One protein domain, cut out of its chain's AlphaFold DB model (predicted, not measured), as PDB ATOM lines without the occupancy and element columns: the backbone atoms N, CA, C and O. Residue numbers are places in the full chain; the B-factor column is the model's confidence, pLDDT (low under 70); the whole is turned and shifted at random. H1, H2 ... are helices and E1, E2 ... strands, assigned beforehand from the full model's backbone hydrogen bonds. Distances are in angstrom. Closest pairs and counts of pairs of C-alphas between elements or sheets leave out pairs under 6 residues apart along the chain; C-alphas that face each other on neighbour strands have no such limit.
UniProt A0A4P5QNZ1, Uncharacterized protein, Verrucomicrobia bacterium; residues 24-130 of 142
ATOM      1  N   LEU A  24     115.329 -18.673 174.913       95.56
ATOM      2  CA  LEU A  24     115.570 -19.498 173.745       95.56
ATOM      3  C   LEU A  24     116.943 -20.165 173.867       95.56
ATOM      4  O   LEU A  24     117.887 -19.578 174.403       95.56
ATOM      5  N   ALA A  25     117.079 -21.400 173.378       95.62
ATOM      6  CA  ALA A  25     118.376 -22.066 173.377       95.62
ATOM      7  C   ALA A  25     119.416 -21.266 172.576       95.62
ATOM      8  O   ALA A  25     119.148 -20.801 171.471       95.62
ATOM      9  N   LYS A  26     120.640 -21.173 173.108       92.69
ATOM     10  CA  LYS A  26     121.708 -20.292 172.594       92.69
ATOM     11  C   LYS A  26     122.146 -20.548 171.151       92.69
ATOM     12  O   LYS A  26     122.842 -19.720 170.590       92.69
ATOM     13  N   ILE A  27     121.796 -21.690 170.561       92.19
ATOM     14  CA  ILE A  27     122.094 -21.963 169.147       92.19
ATOM     15  C   ILE A  27     121.237 -21.117 168.197       92.19
ATOM     16  O   ILE A  27     121.588 -20.952 167.032       92.19
ATOM     17  N   PHE A  28     120.106 -20.611 168.687       94.81
ATOM     18  CA  PHE A  28     119.204 -19.761 167.938       94.81
ATOM     19  C   PHE A  28     119.533 -18.307 168.248       94.81
ATOM     20  O   PHE A  28     119.147 -17.774 169.287       94.81
ATOM     21  N   CYS A  29     120.259 -17.667 167.346       93.81
ATOM     22  CA  CYS A  29     120.592 -16.262 167.480       93.81
ATOM     23  C   CYS A  29     120.728 -15.586 166.130       93.81
ATOM     24  O   CYS A  29     120.492 -16.208 165.091       93.81
ATOM     25  N   ASP A  30     121.019 -14.289 166.167       96.06
ATOM     26  CA  ASP A  30     121.058 -13.474 164.967       96.06
ATOM     27  C   ASP A  30     121.992 -14.098 163.933       96.06
ATOM     28  O   ASP A  30     123.045 -14.653 164.262       96.06
ATOM     29  N   HIS A  31     121.579 -14.029 162.673       96.06
ATOM     30  CA  HIS A  31     122.257 -14.696 161.573       96.06
ATOM     31  C   HIS A  31     122.226 -16.242 161.645       96.06
ATOM     32  O   HIS A  31     123.026 -16.907 160.994       96.06
ATOM     33  N   ALA A  32     121.298 -16.877 162.365       95.94
ATOM     34  CA  ALA A  32     121.157 -18.338 162.317       95.94
ATOM     35  C   ALA A  32     120.686 -18.856 160.940       95.94
ATOM     36  O   ALA A  32     120.050 -18.141 160.162       95.94
ATOM     37  N   VAL A  33     120.969 -20.132 160.660       97.31
ATOM     38  CA  VAL A  33     120.390 -20.890 159.539       97.31
ATOM     39  C   VAL A  33     119.592 -22.059 160.114       97.31
ATOM     40  O   VAL A  33     120.124 -22.846 160.895       97.31
ATOM     41  N   LEU A  34     118.319 -22.176 159.740       97.50
ATOM     42  CA  LEU A  34     117.448 -23.299 160.084       97.50
ATOM     43  C   LEU A  34     117.361 -24.274 158.906       97.50
ATOM     44  O   LEU A  34     117.323 -23.857 157.750       97.50
ATOM     45  N   GLN A  35     117.287 -25.572 159.200       97.94
ATOM     46  CA  GLN A  35     117.229 -26.619 158.179       97.94
ATOM     47  C   GLN A  35     115.959 -26.507 157.315       97.94
ATOM     48  O   GLN A  35     114.842 -26.462 157.833       97.94
ATOM     49  N   ARG A  36     116.122 -26.508 155.991       98.38
ATOM     50  CA  ARG A  36     115.023 -26.542 155.015       98.38
ATOM     51  C   ARG A  36     114.447 -27.943 154.836       98.38
ATOM     52  O   ARG A  36     115.110 -28.939 155.122       98.38
ATOM     53  N   ASP A  37     113.229 -27.998 154.299       98.44
ATOM     54  CA  ASP A  37     112.540 -29.212 153.834       98.44
ATOM     55  C   ASP A  37     112.302 -30.301 154.909       98.44
ATOM     56  O   ASP A  37     111.799 -31.379 154.600       98.44
ATOM     57  N   LEU A  38     112.570 -29.998 156.184       98.25
ATOM     58  CA  LEU A  38     112.314 -30.860 157.338       98.25
ATOM     59  C   LEU A  38     111.662 -30.056 158.475       98.25
ATOM     60  O   LEU A  38     111.920 -28.857 158.592       98.25
ATOM     61  N   PRO A  39     110.835 -30.679 159.337       98.31
ATOM     62  CA  PRO A  39     110.331 -30.019 160.537       98.31
ATOM     63  C   PRO A  39     111.470 -29.568 161.460       98.31
ATOM     64  O   PRO A  39     112.330 -30.375 161.828       98.31
ATOM     65  N   VAL A  40     111.449 -28.304 161.883       98.38
ATOM     66  CA  VAL A  40     112.531 -27.697 162.675       98.38
ATOM     67  C   VAL A  40     112.136 -27.638 164.151       98.38
ATOM     68  O   VAL A  40     111.188 -26.922 164.489       98.38
ATOM     69  N   PRO A  41     112.824 -28.365 165.049       98.38
ATOM     70  CA  PRO A  41     112.624 -28.199 166.479       98.38
ATOM     71  C   PRO A  41     113.203 -26.856 166.937       98.38
ATOM     72  O   PRO A  41     114.353 -26.543 166.643       98.38
ATOM     73  N   VAL A  42     112.420 -26.092 167.693       98.50
ATOM     74  CA  VAL A  42     112.850 -24.866 168.377       98.50
ATOM     75  C   VAL A  42     112.481 -25.006 169.846       98.50
ATOM     76  O   VAL A  42     111.374 -25.447 170.153       98.50
ATOM     77  N   TRP A  43     113.410 -24.698 170.746       98.62
ATOM     78  CA  TRP A  43     113.259 -24.990 172.172       98.62
ATOM     79  C   TRP A  43     113.955 -23.966 173.061       98.62
ATOM     80  O   TRP A  43     114.879 -23.265 172.642       98.62
ATOM     81  N   GLY A  44     113.550 -23.952 174.324       97.81
ATOM     82  CA  GLY A  44     114.081 -23.059 175.339       97.81
ATOM     83  C   GLY A  44     113.482 -23.345 176.711       97.81
ATOM     84  O   GLY A  44     113.091 -24.483 176.994       97.81
ATOM     85  N   THR A  45     113.422 -22.318 177.556       97.56
ATOM     86  CA  THR A  45     112.739 -22.387 178.854       97.56
ATOM     87  C   THR A  45     111.681 -21.299 178.979       97.56
ATOM     88  O   THR A  45     111.756 -20.297 178.279       97.56
ATOM     89  N   ALA A  46     110.687 -21.511 179.828       97.38
ATOM     90  CA  ALA A  46     109.635 -20.566 180.196       97.38
ATOM     91  C   ALA A  46     109.043 -21.014 181.542       97.38
ATOM     92  O   ALA A  46     109.457 -22.043 182.089       97.38
ATOM     93  N   GLU A  47     108.066 -20.294 182.083       95.50
ATOM     94  CA  GLU A  47     107.348 -20.800 183.250       95.50
ATOM     95  C   GLU A  47     106.563 -22.084 182.936       95.50
ATOM     96  O   GLU A  47     105.997 -22.212 181.847       95.50
ATOM     97  N   PRO A  48     106.470 -23.036 183.884       96.81
ATOM     98  CA  PRO A  48     105.654 -24.230 183.707       96.81
ATOM     99  C   PRO A  48     104.212 -23.915 183.288       96.81
ATOM    100  O   PRO A  48     103.528 -23.110 183.918       96.81
ATOM    101  N   GLY A  49     103.738 -24.569 182.226       96.69
ATOM    102  CA  GLY A  49     102.406 -24.359 181.656       96.69
ATOM    103  C   GLY A  49     102.263 -23.114 180.775       96.69
ATOM    104  O   GLY A  49     101.216 -22.937 180.154       96.69
ATOM    105  N   GLU A  50     103.289 -22.264 180.672       96.81
ATOM    106  CA  GLU A  50     103.256 -21.092 179.805       96.81
ATOM    107  C   GLU A  50     103.186 -21.494 178.331       96.81
ATOM    108  O   GLU A  50     103.999 -22.281 177.845       96.81
ATOM    109  N   GLN A  51     102.224 -20.928 177.602       98.19
ATOM    110  CA  GLN A  51     102.077 -21.154 176.171       98.19
ATOM    111  C   GLN A  51     103.125 -20.347 175.393       98.19
ATOM    112  O   GLN A  51     103.016 -19.128 175.285       98.19
ATOM    113  N   VAL A  52     104.084 -21.036 174.776       98.56
ATOM    114  CA  VAL A  52     105.091 -20.420 173.902       98.56
ATOM    115  C   VAL A  52     104.697 -20.617 172.442       98.56
ATOM    116  O   VAL A  52     104.262 -21.700 172.045       98.56
ATOM    117  N   THR A  53     104.840 -19.568 171.635       98.75
ATOM    118  CA  THR A  53     104.590 -19.558 170.190       98.75
ATOM    119  C   THR A  53     105.839 -19.105 169.453       98.75
ATOM    120  O   THR A  53     106.379 -18.046 169.748       98.75
ATOM    121  N   VAL A  54     106.272 -19.872 168.456       98.75
ATOM    122  CA  VAL A  54     107.389 -19.508 167.578       98.75
ATOM    123  C   VAL A  54     106.860 -19.246 166.180       98.75
ATOM    124  O   VAL A  54     106.078 -20.043 165.657       98.75
ATOM    125  N   LYS A  55     107.313 -18.157 165.558       98.75
ATOM    126  CA  LYS A  55     106.982 -17.783 164.185       98.75
ATOM    127  C   LYS A  55     108.239 -17.456 163.386       98.75
ATOM    128  O   LYS A  55     109.073 -16.688 163.848       98.75
ATOM    129  N   VAL A  56     108.322 -17.992 162.169       98.38
ATOM    130  CA  VAL A  56     109.349 -17.675 161.165       98.38
ATOM    131  C   VAL A  56     108.656 -17.528 159.816       98.38
ATOM    132  O   VAL A  56     108.167 -18.503 159.237       98.38
ATOM    133  N   GLY A  57     108.523 -16.291 159.338       95.38
ATOM    134  CA  GLY A  57     107.781 -15.993 158.112       95.38
ATOM    135  C   GLY A  57     106.325 -16.456 158.198       95.38
ATOM    136  O   GLY A  57     105.541 -15.929 158.988       95.38
ATOM    137  N   ARG A  58     105.958 -17.443 157.367       95.94
ATOM    138  CA  ARG A  58     104.623 -18.077 157.367       95.94
ATOM    139  C   ARG A  58     104.526 -19.315 158.266       95.94
ATOM    140  O   ARG A  58     103.420 -19.785 158.505       95.94
ATOM    141  N   ALA A  59     105.650 -19.855 158.732       98.12
ATOM    142  CA  ALA A  59     105.667 -21.006 159.623       98.12
ATOM    143  C   ALA A  59     105.412 -20.558 161.062       98.12
ATOM    144  O   ALA A  59     105.997 -19.580 161.529       98.12
ATOM    145  N   GLN A  60     104.554 -21.287 161.768       98.56
ATOM    146  CA  GLN A  60     104.229 -21.019 163.162       98.56
ATOM    147  C   GLN A  60     103.894 -22.325 163.879       98.56
ATOM    148  O   GLN A  60     103.287 -23.219 163.289       98.56
ATOM    149  N   ALA A  61     104.287 -22.430 165.145       98.69
ATOM    150  CA  ALA A  61     103.905 -23.523 166.029       98.69
ATOM    151  C   ALA A  61     103.891 -23.048 167.486       98.69
ATOM    152  O   ALA A  61     104.617 -22.119 167.844       98.69
ATOM    153  N   SER A  62     103.093 -23.712 168.323       98.69
ATOM    154  CA  SER A  62     102.944 -23.368 169.736       98.69
ATOM    155  C   SER A  62     102.955 -24.626 170.605       98.69
ATOM    156  O   SER A  62     102.412 -25.656 170.205       98.69
ATOM    157  N   ALA A  63     103.562 -24.548 171.787       98.44
ATOM    158  CA  ALA A  63     103.533 -25.598 172.806       98.44
ATOM    159  C   ALA A  63     103.635 -24.982 174.213       98.44
ATOM    160  O   ALA A  63     104.296 -23.951 174.365       98.44
ATOM    161  N   PRO A  64     102.978 -25.567 175.228       98.12
ATOM    162  CA  PRO A  64     103.193 -25.159 176.606       98.12
ATOM    163  C   PRO A  64     104.571 -25.617 177.097       98.12
ATOM    164  O   PRO A  64     105.082 -26.650 176.651       98.12
ATOM    165  N   ALA A  65     105.156 -24.883 178.040       98.25
ATOM    166  CA  ALA A  65     106.287 -25.387 178.805       98.25
ATOM    167  C   ALA A  65     105.841 -26.521 179.737       98.25
ATOM    168  O   ALA A  65     104.751 -26.483 180.313       98.25
ATOM    169  N   ASP A  66     106.683 -27.536 179.882       98.12
ATOM    170  CA  ASP A  66     106.446 -28.660 180.776       98.12
ATOM    171  C   ASP A  66     106.577 -28.262 182.258       98.12
ATOM    172  O   ASP A  66     106.868 -27.118 182.609       98.12
ATOM    173  N   ALA A  67     106.366 -29.222 183.161       97.00
ATOM    174  CA  ALA A  67     106.470 -28.996 184.604       97.00
ATOM    175  C   ALA A  67     107.880 -28.564 185.062       97.00
ATOM    176  O   ALA A  67     108.039 -28.066 186.174       97.00
ATOM    177  N   GLN A  68     108.902 -28.760 184.226       96.31
ATOM    178  CA  GLN A  68     110.285 -28.343 184.456       96.31
ATOM    179  C   GLN A  68     110.617 -27.021 183.741       96.31
ATOM    180  O   GLN A  68     111.776 -26.606 183.738       96.31
ATOM    181  N   GLY A  69     109.621 -26.368 183.135       96.62
ATOM    182  CA  GLY A  69     109.769 -25.115 182.406       96.62
ATOM    183  C   GLY A  69     110.458 -25.263 181.052       96.62
ATOM    184  O   GLY A  69     110.860 -24.263 180.467       96.62
ATOM    185  N   LYS A  70     110.637 -26.479 180.523       98.25
ATOM    186  CA  LYS A  70     111.194 -26.687 179.179       98.25
ATOM    187  C   LYS A  70     110.071 -26.698 178.161       98.25
ATOM    188  O   LYS A  70     109.026 -27.301 178.376       98.25
ATOM    189  N   TRP A  71     110.303 -26.086 177.011       98.25
ATOM    190  CA  TRP A  71     109.357 -26.128 175.902       98.25
ATOM    191  C   TRP A  71     110.078 -26.485 174.608       98.25
ATOM    192  O   TRP A  71     111.258 -26.181 174.422       98.25
ATOM    193  N   MET A  72     109.351 -27.129 173.699       98.75
ATOM    194  CA  MET A  72     109.791 -27.362 172.331       98.75
ATOM    195  C   MET A  72     108.585 -27.285 171.405       98.75
ATOM    196  O   MET A  72     107.567 -27.931 171.643       98.75
ATOM    197  N   VAL A  73     108.735 -26.553 170.310       98.69
ATOM    198  CA  VAL A  73     107.815 -26.609 169.175       98.69
ATOM    199  C   VAL A  73     108.520 -27.235 167.982       98.69
ATOM    200  O   VAL A  73     109.747 -27.201 167.878       98.69
ATOM    201  N   ARG A  74     107.746 -27.786 167.049       98.69
ATOM    202  CA  ARG A  74     108.249 -28.188 165.733       98.69
ATOM    203  C   ARG A  74     107.595 -27.312 164.685       98.69
ATOM    204  O   ARG A  74     106.409 -27.469 164.409       98.69
ATOM    205  N   LEU A  75     108.364 -26.389 164.118       98.69
ATOM    206  CA  LEU A  75     107.913 -25.632 162.958       98.69
ATOM    207  C   LEU A  75     107.726 -26.601 161.779       98.69
ATOM    208  O   LEU A  75     108.511 -27.550 161.645       98.69
ATOM    209  N   PRO A  76     106.709 -26.393 160.922       98.50
ATOM    210  CA  PRO A  76     106.555 -27.177 159.702       98.50
ATOM    211  C   PRO A  76     107.786 -27.030 158.798       98.50
ATOM    212  O   PRO A  76     108.560 -26.081 158.931       98.50
ATOM    213  N   ALA A  77     107.956 -27.958 157.855       98.38
ATOM    214  CA  ALA A  77     109.021 -27.866 156.864       98.38
ATOM    215  C   ALA A  77     108.919 -26.550 156.073       98.38
ATOM    216  O   ALA A  77     107.859 -26.201 155.548       98.38
ATOM    217  N   MET A  78     110.034 -25.826 155.981       98.31
ATOM    218  CA  MET A  78     110.130 -24.531 155.306       98.31
ATOM    219  C   MET A  78     110.998 -24.646 154.051       98.31
ATOM    220  O   MET A  78     111.951 -25.423 154.009       98.31
ATOM    221  N   LYS A  79     110.670 -23.859 153.023       98.06
ATOM    222  CA  LYS A  79     111.492 -23.725 151.812       98.06
ATOM    223  C   LYS A  79     112.633 -22.741 152.044       98.06
ATOM    224  O   LYS A  79     112.527 -21.875 152.909       98.06
ATOM    225  N   MET A  80     113.700 -22.885 151.258       97.50
ATOM    226  CA  MET A  80     114.875 -22.020 151.370       97.50
ATOM    227  C   MET A  80     114.518 -20.540 151.151       97.50
ATOM    228  O   MET A  80     113.595 -20.225 150.393       97.50
ATOM    229  N   ASN A  81     115.289 -19.639 151.754       96.31
ATOM    230  CA  ASN A  81     115.288 -18.211 151.439       96.31
ATOM    231  C   ASN A  81     116.726 -17.707 151.235       96.31
ATOM    232  O   ASN A  81     117.695 -18.353 151.623       96.31
ATOM    233  N   THR A  82     116.853 -16.538 150.616       94.75
ATOM    234  CA  THR A  82     118.135 -15.831 150.458       94.75
ATOM    235  C   THR A  82     118.154 -14.496 151.197       94.75
ATOM    236  O   THR A  82     119.220 -14.018 151.565       94.75
ATOM    237  N   ALA A  83     116.980 -13.916 151.464       96.31
ATOM    238  CA  ALA A  83     116.817 -12.753 152.325       96.31
ATOM    239  C   ALA A  83     116.449 -13.198 153.745       96.31
ATOM    240  O   ALA A  83     115.480 -13.943 153.931       96.31
ATOM    241  N   GLY A  84     117.211 -12.723 154.729       96.12
ATOM    242  CA  GLY A  84     116.957 -12.956 156.145       96.12
ATOM    243  C   GLY A  84     115.567 -12.533 156.595       96.12
ATOM    244  O   GLY A  84     115.017 -11.544 156.117       96.12
ATOM    245  N   GLN A  85     115.010 -13.275 157.547       97.44
ATOM    246  CA  GLN A  85     113.721 -12.973 158.170       97.44
ATOM    247  C   GLN A  85     113.819 -13.033 159.693       97.44
ATOM    248  O   GLN A  85     114.761 -13.596 160.239       97.44
ATOM    249  N   GLU A  86     112.847 -12.465 160.393       98.31
ATOM    250  CA  GLU A  86     112.800 -12.579 161.849       98.31
ATOM    251  C   GLU A  86     112.208 -13.925 162.279       98.31
ATOM    252  O   GLU A  86     111.217 -14.403 161.714       98.31
ATOM    253  N   MET A  87     112.803 -14.510 163.317       98.50
ATOM    254  CA  MET A  87     112.153 -15.513 164.146       98.50
ATOM    255  C   MET A  87     111.688 -14.854 165.439       98.50
ATOM    256  O   MET A  87     112.497 -14.324 166.197       98.50
ATOM    257  N   VAL A  88     110.390 -14.922 165.704       98.62
ATOM    258  CA  VAL A  88     109.771 -14.344 166.899       98.62
ATOM    259  C   VAL A  88     109.299 -15.471 167.803       98.62
ATOM    260  O   VAL A  88     108.560 -16.354 167.366       98.62
ATOM    261  N   VAL A  89     109.719 -15.431 169.063       98.31
ATOM    262  CA  VAL A  89     109.302 -16.342 170.129       98.31
ATOM    263  C   VAL A  89     108.497 -15.527 171.131       98.31
ATOM    264  O   VAL A  89     109.035 -14.619 171.758       98.31
ATOM    265  N   ALA A  90     107.211 -15.827 171.258       98.06
ATOM    266  CA  ALA A  90     106.278 -15.099 172.104       98.06
ATOM    267  C   ALA A  90     105.697 -16.009 173.193       98.06
ATOM    268  O   ALA A  90     105.160 -17.078 172.892       98.06
ATOM    269  N   GLY A  91     105.778 -15.547 174.435       95.62
ATOM    270  CA  GLY A  91     105.029 -16.028 175.594       95.62
ATOM    271  C   GLY A  91     104.578 -14.813 176.403       95.62
ATOM    272  O   GLY A  91     103.955 -13.906 175.850       95.62
ATOM    273  N   LYS A  92     104.929 -14.747 177.686       94.12
ATOM    274  CA  LYS A  92     104.728 -13.562 178.538       94.12
ATOM    275  C   LYS A  92     105.642 -12.399 178.156       94.12
ATOM    276  O   LYS A  92     105.249 -11.242 178.273       94.12
ATOM    277  N   ASN A  93     106.831 -12.706 177.649       95.31
ATOM    278  CA  ASN A  93     107.740 -11.783 176.976       95.31
ATOM    279  C   ASN A  93     107.936 -12.210 175.510       95.31
ATOM    280  O   ASN A  93     107.446 -13.247 175.056       95.31
ATOM    281  N   THR A  94     108.642 -11.382 174.741       96.81
ATOM    282  CA  THR A  94     108.974 -11.668 173.340       96.81
ATOM    283  C   THR A  94     110.482 -11.652 173.138       96.81
ATOM    284  O   THR A  94     111.157 -10.708 173.546       96.81
ATOM    285  N   VAL A  95     110.998 -12.682 172.468       97.19
ATOM    286  CA  VAL A  95     112.385 -12.776 172.007       97.19
ATOM    287  C   VAL A  95     112.381 -12.763 170.481       97.19
ATOM    288  O   VAL A  95     111.715 -13.587 169.853       97.19
ATOM    289  N   THR A  96     113.141 -11.848 169.884       98.00
ATOM    290  CA  THR A  96     113.292 -11.749 168.427       98.00
ATOM    291  C   THR A  96     114.715 -12.099 168.033       98.00
ATOM    292  O   THR A  96     115.663 -11.500 168.534       98.00
ATOM    293  N   VAL A  97     114.845 -13.040 167.103       97.75
ATOM    294  CA  VAL A  97     116.098 -13.407 166.448       97.75
ATOM    295  C   VAL A  97     116.078 -12.866 165.024       97.75
ATOM    296  O   VAL A  97     115.146 -13.137 164.263       97.75
ATOM    297  N   LYS A  98     117.091 -12.083 164.667       97.44
ATOM    298  CA  LYS A  98     117.150 -11.333 163.412       97.44
ATOM    299  C   LYS A  98     117.943 -12.063 162.343       97.44
ATOM    300  O   LYS A  98     118.843 -12.851 162.626       97.44
ATOM    301  N   ASP A  99     117.622 -11.734 161.095       97.06
ATOM    302  CA  ASP A  99     118.326 -12.237 159.918       97.06
ATOM    303  C   ASP A  99     118.453 -13.770 159.924       97.06
ATOM    304  O   ASP A  99     119.533 -14.321 159.791       97.06
ATOM    305  N   VAL A 100     117.360 -14.498 160.125       97.56
ATOM    306  CA  VAL A 100     117.334 -15.962 160.064       97.56
ATOM    307  C   VAL A 100     117.193 -16.416 158.613       97.56
ATOM    308  O   VAL A 100     116.300 -15.964 157.889       97.56
ATOM    309  N   LEU A 101     118.053 -17.339 158.184       98.06
ATOM    310  CA  LEU A 101     117.909 -18.042 156.909       98.06
ATOM    311  C   LEU A 101     117.305 -19.430 157.110       98.06
ATOM    312  O   LEU A 101     117.455 -20.053 158.155       98.06
ATOM    313  N   ILE A 102     116.654 -19.925 156.067       98.44
ATOM    314  CA  ILE A 102     116.207 -21.298 155.895       98.44
ATOM    315  C   ILE A 102     117.066 -21.898 154.781       98.44
ATOM    316  O   ILE A 102     117.054 -21.404 153.653       98.44
ATOM    317  N   GLY A 103     117.816 -22.952 155.082       98.12
ATOM    318  CA  GLY A 103     118.818 -23.506 154.175       98.12
ATOM    319  C   GLY A 103     119.335 -24.868 154.622       98.12
ATOM    320  O   GLY A 103     118.706 -25.542 155.433       98.12
ATOM    321  N   ASP A 104     120.469 -25.286 154.073       97.81
ATOM    322  CA  ASP A 104     121.133 -26.526 154.482       97.81
ATOM    323  C   ASP A 104     122.054 -26.273 155.680       97.81
ATOM    324  O   ASP A 104     122.842 -25.324 155.679       97.81
ATOM    325  N   VAL A 105     121.957 -27.129 156.700       96.12
ATOM    326  CA  VAL A 105     122.814 -27.080 157.889       96.12
ATOM    327  C   VAL A 105     123.799 -28.239 157.837       96.12
ATOM    328  O   VAL A 105     123.417 -29.407 157.889       96.12
ATOM    329  N   TRP A 106     125.085 -27.909 157.764       94.88
ATOM    330  CA  TRP A 106     126.166 -28.882 157.646       94.88
ATOM    331  C   TRP A 106     126.940 -29.005 158.955       94.88
ATOM    332  O   TRP A 106     127.245 -28.009 159.612       94.88
ATOM    333  N   ILE A 107     127.313 -30.235 159.307       92.25
ATOM    334  CA  ILE A 107     128.344 -30.493 160.312       92.25
ATOM    335  C   ILE A 107     129.632 -30.780 159.550       92.25
ATOM    336  O   ILE A 107     129.771 -31.826 158.919       92.25
ATOM    337  N   CYS A 108     130.566 -29.837 159.598       90.31
ATOM    338  CA  CYS A 108     131.869 -29.995 158.967       90.31
ATOM    339  C   CYS A 108     132.819 -30.728 159.922       90.31
ATOM    340  O   CYS A 108     132.957 -30.340 161.084       90.31
ATOM    341  N   GLY A 109     133.486 -31.771 159.428       90.50
ATOM    342  CA  GLY A 109     134.520 -32.519 160.143       90.50
ATOM    343  C   GLY A 109     135.795 -32.612 159.307       90.50
ATOM    344  O   GLY A 109     135.724 -32.748 158.087       90.50
ATOM    345  N   GLY A 110     136.956 -32.535 159.956       90.38
ATOM    346  CA  GLY A 110     138.252 -32.510 159.278       90.38
ATOM    347  C   GLY A 110     139.428 -32.452 160.253       90.38
ATOM    348  O   GLY A 110     139.272 -32.714 161.446       90.38
ATOM    349  N   GLN A 111     140.612 -32.119 159.735       93.19
ATOM    350  CA  GLN A 111     141.831 -31.931 160.532       93.19
ATOM    351  C   GLN A 111     141.699 -30.759 161.522       93.19
ATOM    352  O   GLN A 111     140.835 -29.891 161.377       93.19
ATOM    353  N   SER A 112     142.572 -30.713 162.534       91.88
ATOM    354  CA  SER A 112     142.518 -29.729 163.634       91.88
ATOM    355  C   SER A 112     142.612 -28.264 163.187       91.88
ATOM    356  O   SER A 112     142.175 -27.375 163.918       91.88
ATOM    357  N   ASN A 113     143.137 -28.004 161.988       88.50
ATOM    358  CA  ASN A 113     143.261 -26.674 161.399       88.50
ATOM    359  C   ASN A 113     142.029 -26.217 160.588       88.50
ATOM    360  O   ASN A 113     141.969 -25.051 160.217       88.50
ATOM    361  N   MET A 114     141.027 -27.074 160.349       89.69
ATOM    362  CA  MET A 114     139.837 -26.742 159.539       89.69
ATOM    363  C   MET A 114     139.014 -25.576 160.117       89.69
ATOM    364  O   MET A 114     138.307 -24.886 159.393       89.69
ATOM    365  N   GLY A 115     139.091 -25.357 161.432       87.56
ATOM    366  CA  GLY A 115     138.417 -24.246 162.104       87.56
ATOM    367  C   GLY A 115     139.231 -22.951 162.173       87.56
ATOM    368  O   GLY A 115     138.755 -21.989 162.774       87.56
ATOM    369  N   LEU A 116     140.457 -22.925 161.640       89.75
ATOM    370  CA  LEU A 116     141.284 -21.723 161.658       89.75
ATOM    371  C   LEU A 116     140.768 -20.700 160.633       89.75
ATOM    372  O   LEU A 116     140.339 -21.081 159.544       89.75
ATOM    373  N   PRO A 117     140.805 -19.394 160.953       90.44
ATOM    374  CA  PRO A 117     140.454 -18.366 159.986       90.44
ATOM    375  C   PRO A 117     141.487 -18.329 158.852       90.44
ATOM    376  O   PRO A 117     142.686 -18.472 159.105       90.44
ATOM    377  N   LEU A 118     141.045 -18.044 157.623       91.19
ATOM    378  CA  LEU A 118     141.940 -17.916 156.461       91.19
ATOM    379  C   LEU A 118     143.052 -16.878 156.668       91.19
ATOM    380  O   LEU A 118     144.136 -17.026 156.120       91.19
ATOM    381  N   SER A 119     142.829 -15.865 157.512       92.69
ATOM    382  CA  SER A 119     143.844 -14.864 157.872       92.69
ATOM    383  C   SER A 119     145.065 -15.431 158.608       92.69
ATOM    384  O   SER A 119     146.062 -14.728 158.756       92.69
ATOM    385  N   SER A 120     145.003 -16.682 159.072       92.88
ATOM    386  CA  SER A 120     146.140 -17.418 159.643       92.88
ATOM    387  C   SER A 120     146.915 -18.255 158.612       92.88
ATOM    388  O   SER A 120     147.850 -18.966 158.976       92.88
ATOM    389  N   CYS A 121     146.538 -18.171 157.333       91.06
ATOM    390  CA  CYS A 121     147.124 -18.896 156.209       91.06
ATOM    391  C   CYS A 121     147.579 -17.923 155.105       91.06
ATOM    392  O   CYS A 121     147.263 -16.732 155.134       91.06
ATOM    393  N   ASP A 122     148.297 -18.433 154.103       93.12
ATOM    394  CA  ASP A 122     148.620 -17.675 152.888       93.12
ATOM    395  C   ASP A 122     147.434 -17.703 151.906       93.12
ATOM    396  O   ASP A 122     147.409 -18.485 150.963       93.12
ATOM    397  N   ALA A 123     146.397 -16.916 152.215       94.25
ATOM    398  CA  ALA A 123     145.086 -16.967 151.553       94.25
ATOM    399  C   ALA A 123     144.532 -15.565 151.219       94.25
ATOM    400  O   ALA A 123     143.335 -15.304 151.339       94.25
ATOM    401  N   LYS A 124     145.404 -14.609 150.865       94.75
ATOM    402  CA  LYS A 124     145.002 -13.202 150.647       94.75
ATOM    403  C   LYS A 124     143.954 -13.045 149.543       94.75
ATOM    404  O   LYS A 124     142.984 -12.315 149.744       94.75
ATOM    405  N   ASP A 125     144.136 -13.736 148.423       95.56
ATOM    406  CA  ASP A 125     143.225 -13.656 147.276       95.56
ATOM    407  C   ASP A 125     141.875 -14.331 147.578       95.56
ATOM    408  O   ASP A 125     140.821 -13.807 147.212       95.56
ATOM    409  N   ASP A 126     141.884 -15.434 148.337       93.31
ATOM    410  CA  ASP A 126     140.662 -16.105 148.801       93.31
ATOM    411  C   ASP A 126     139.859 -15.207 149.747       93.31
ATOM    412  O   ASP A 126     138.645 -15.089 149.622       93.31
ATOM    413  N   ILE A 127     140.532 -14.522 150.681       93.62
ATOM    414  CA  ILE A 127     139.880 -13.571 151.591       93.62
ATOM    415  C   ILE A 127     139.291 -12.395 150.807       93.62
ATOM    416  O   ILE A 127     138.171 -11.978 151.092       93.62
ATOM    417  N   ALA A 128     140.030 -11.857 149.834       94.69
ATOM    418  CA  ALA A 128     139.584 -10.717 149.037       94.69
ATOM    419  C   ALA A 128     138.380 -11.050 148.140       94.69
ATOM    420  O   ALA A 128     137.553 -10.179 147.882       94.69
ATOM    421  N   SER A 129     138.280 -12.296 147.676       94.56
ATOM    422  CA  SER A 129     137.188 -12.772 146.819       94.56
ATOM    423  C   SER A 129     136.022 -13.412 147.585       94.56
ATOM    424  O   SER A 129     135.006 -13.748 146.974       94.56
ATOM    425  N   ALA A 130     136.134 -13.569 148.908       92.38
ATOM    426  CA  ALA A 130     135.100 -14.178 149.735       92.38
ATOM    427  C   ALA A 130     133.860 -13.275 149.862       92.38
ATOM    428  O   ALA A 130     133.774 -12.430 150.752       92.38
TER     429      ALA A 130
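Overview. This is residues 24 to 130 of the 142 residues of an uncharacterized protein of Verrucomicrobia bacterium (UniProt A0A4P5QNZ1). A sheet of five strands, E1 E7 E6 E3 E4, curled like part of a barrel, and a small sheet of two, E2 and E5, stand face to face as a sandwich, though their best planes are 41 degrees apart. After E7 a long tail leads away from this body to the short helix H1; residues 107 to 116 and 120 to 125 stick out, and the tail makes much of the length. The printed part has 107 residues with seven named strands and then one helix, in the order E1 to E7, H1; the larger sheet is mixed, the smaller antiparallel. The class is mostly strand, with under half of the residues in named elements. The whole is loose, with a radius of gyration of the C-alphas of 17.4 A and spans of 55 by 28 by 23 A.

Arrangement. Begin at E1, residues 33 to 35, an edge strand of the twisted larger sheet. Beside it look for E7, residues 94 to 103, parallel to it, with N 34 and O 101 2.8 A apart. E7 bends by 66 degrees at residue 99; its pairing is staggered, residues 101 to 103 with E1 and 94 to 100 with E6, residues 85 to 90. E6 and E7 form an antiparallel hairpin, with N 89 and O 95 at 2.8 A. E3, residues 51 to 56, is antiparallel to E6, with N 55 and O 88 at 2.8 A. E3 and the edge strand E4, residues 59 to 64, form a hairpin, with N 54 and O 61 at 2.9 A. In the other sheet, E2, residues 40 to 45, is antiparallel to E5, residues 70 to 75, with N 42 and O 73 at 2.9 A. Between the sheets, the closest C-alphas of E4 and E5 are those of Ala 61 and Leu 75, 5.5 A apart. H1, residues 124 to 129, is not on the larger sheet; its O i to N i+4 pairs are within hydrogen-bond range.

Along the chain. Find C-alpha 33 at (120.390, -20.890, 159.539), where the three residues of E1 begin. E2 and E3 each measure 17.0 A from first to last C-alpha, E4 17.7 A, E5 16.6 A and E6 15.9 A. E7 runs 24.6 A from C-alpha 94 at (108.974, -11.668, 173.340). H1 ends with C-alpha 129 at (137.188, -12.772, 146.819), 8.7 A from its first C-alpha.

Size, cuts and confidence. The two C-alphas farthest apart are those of Gly 49 and Asp 122, 54.8 A. The link from E7 to H1, 20 residues, is long. The printed part has no cut. The mean pLDDT of the printed part is 96.1, and no printed residue is under 70.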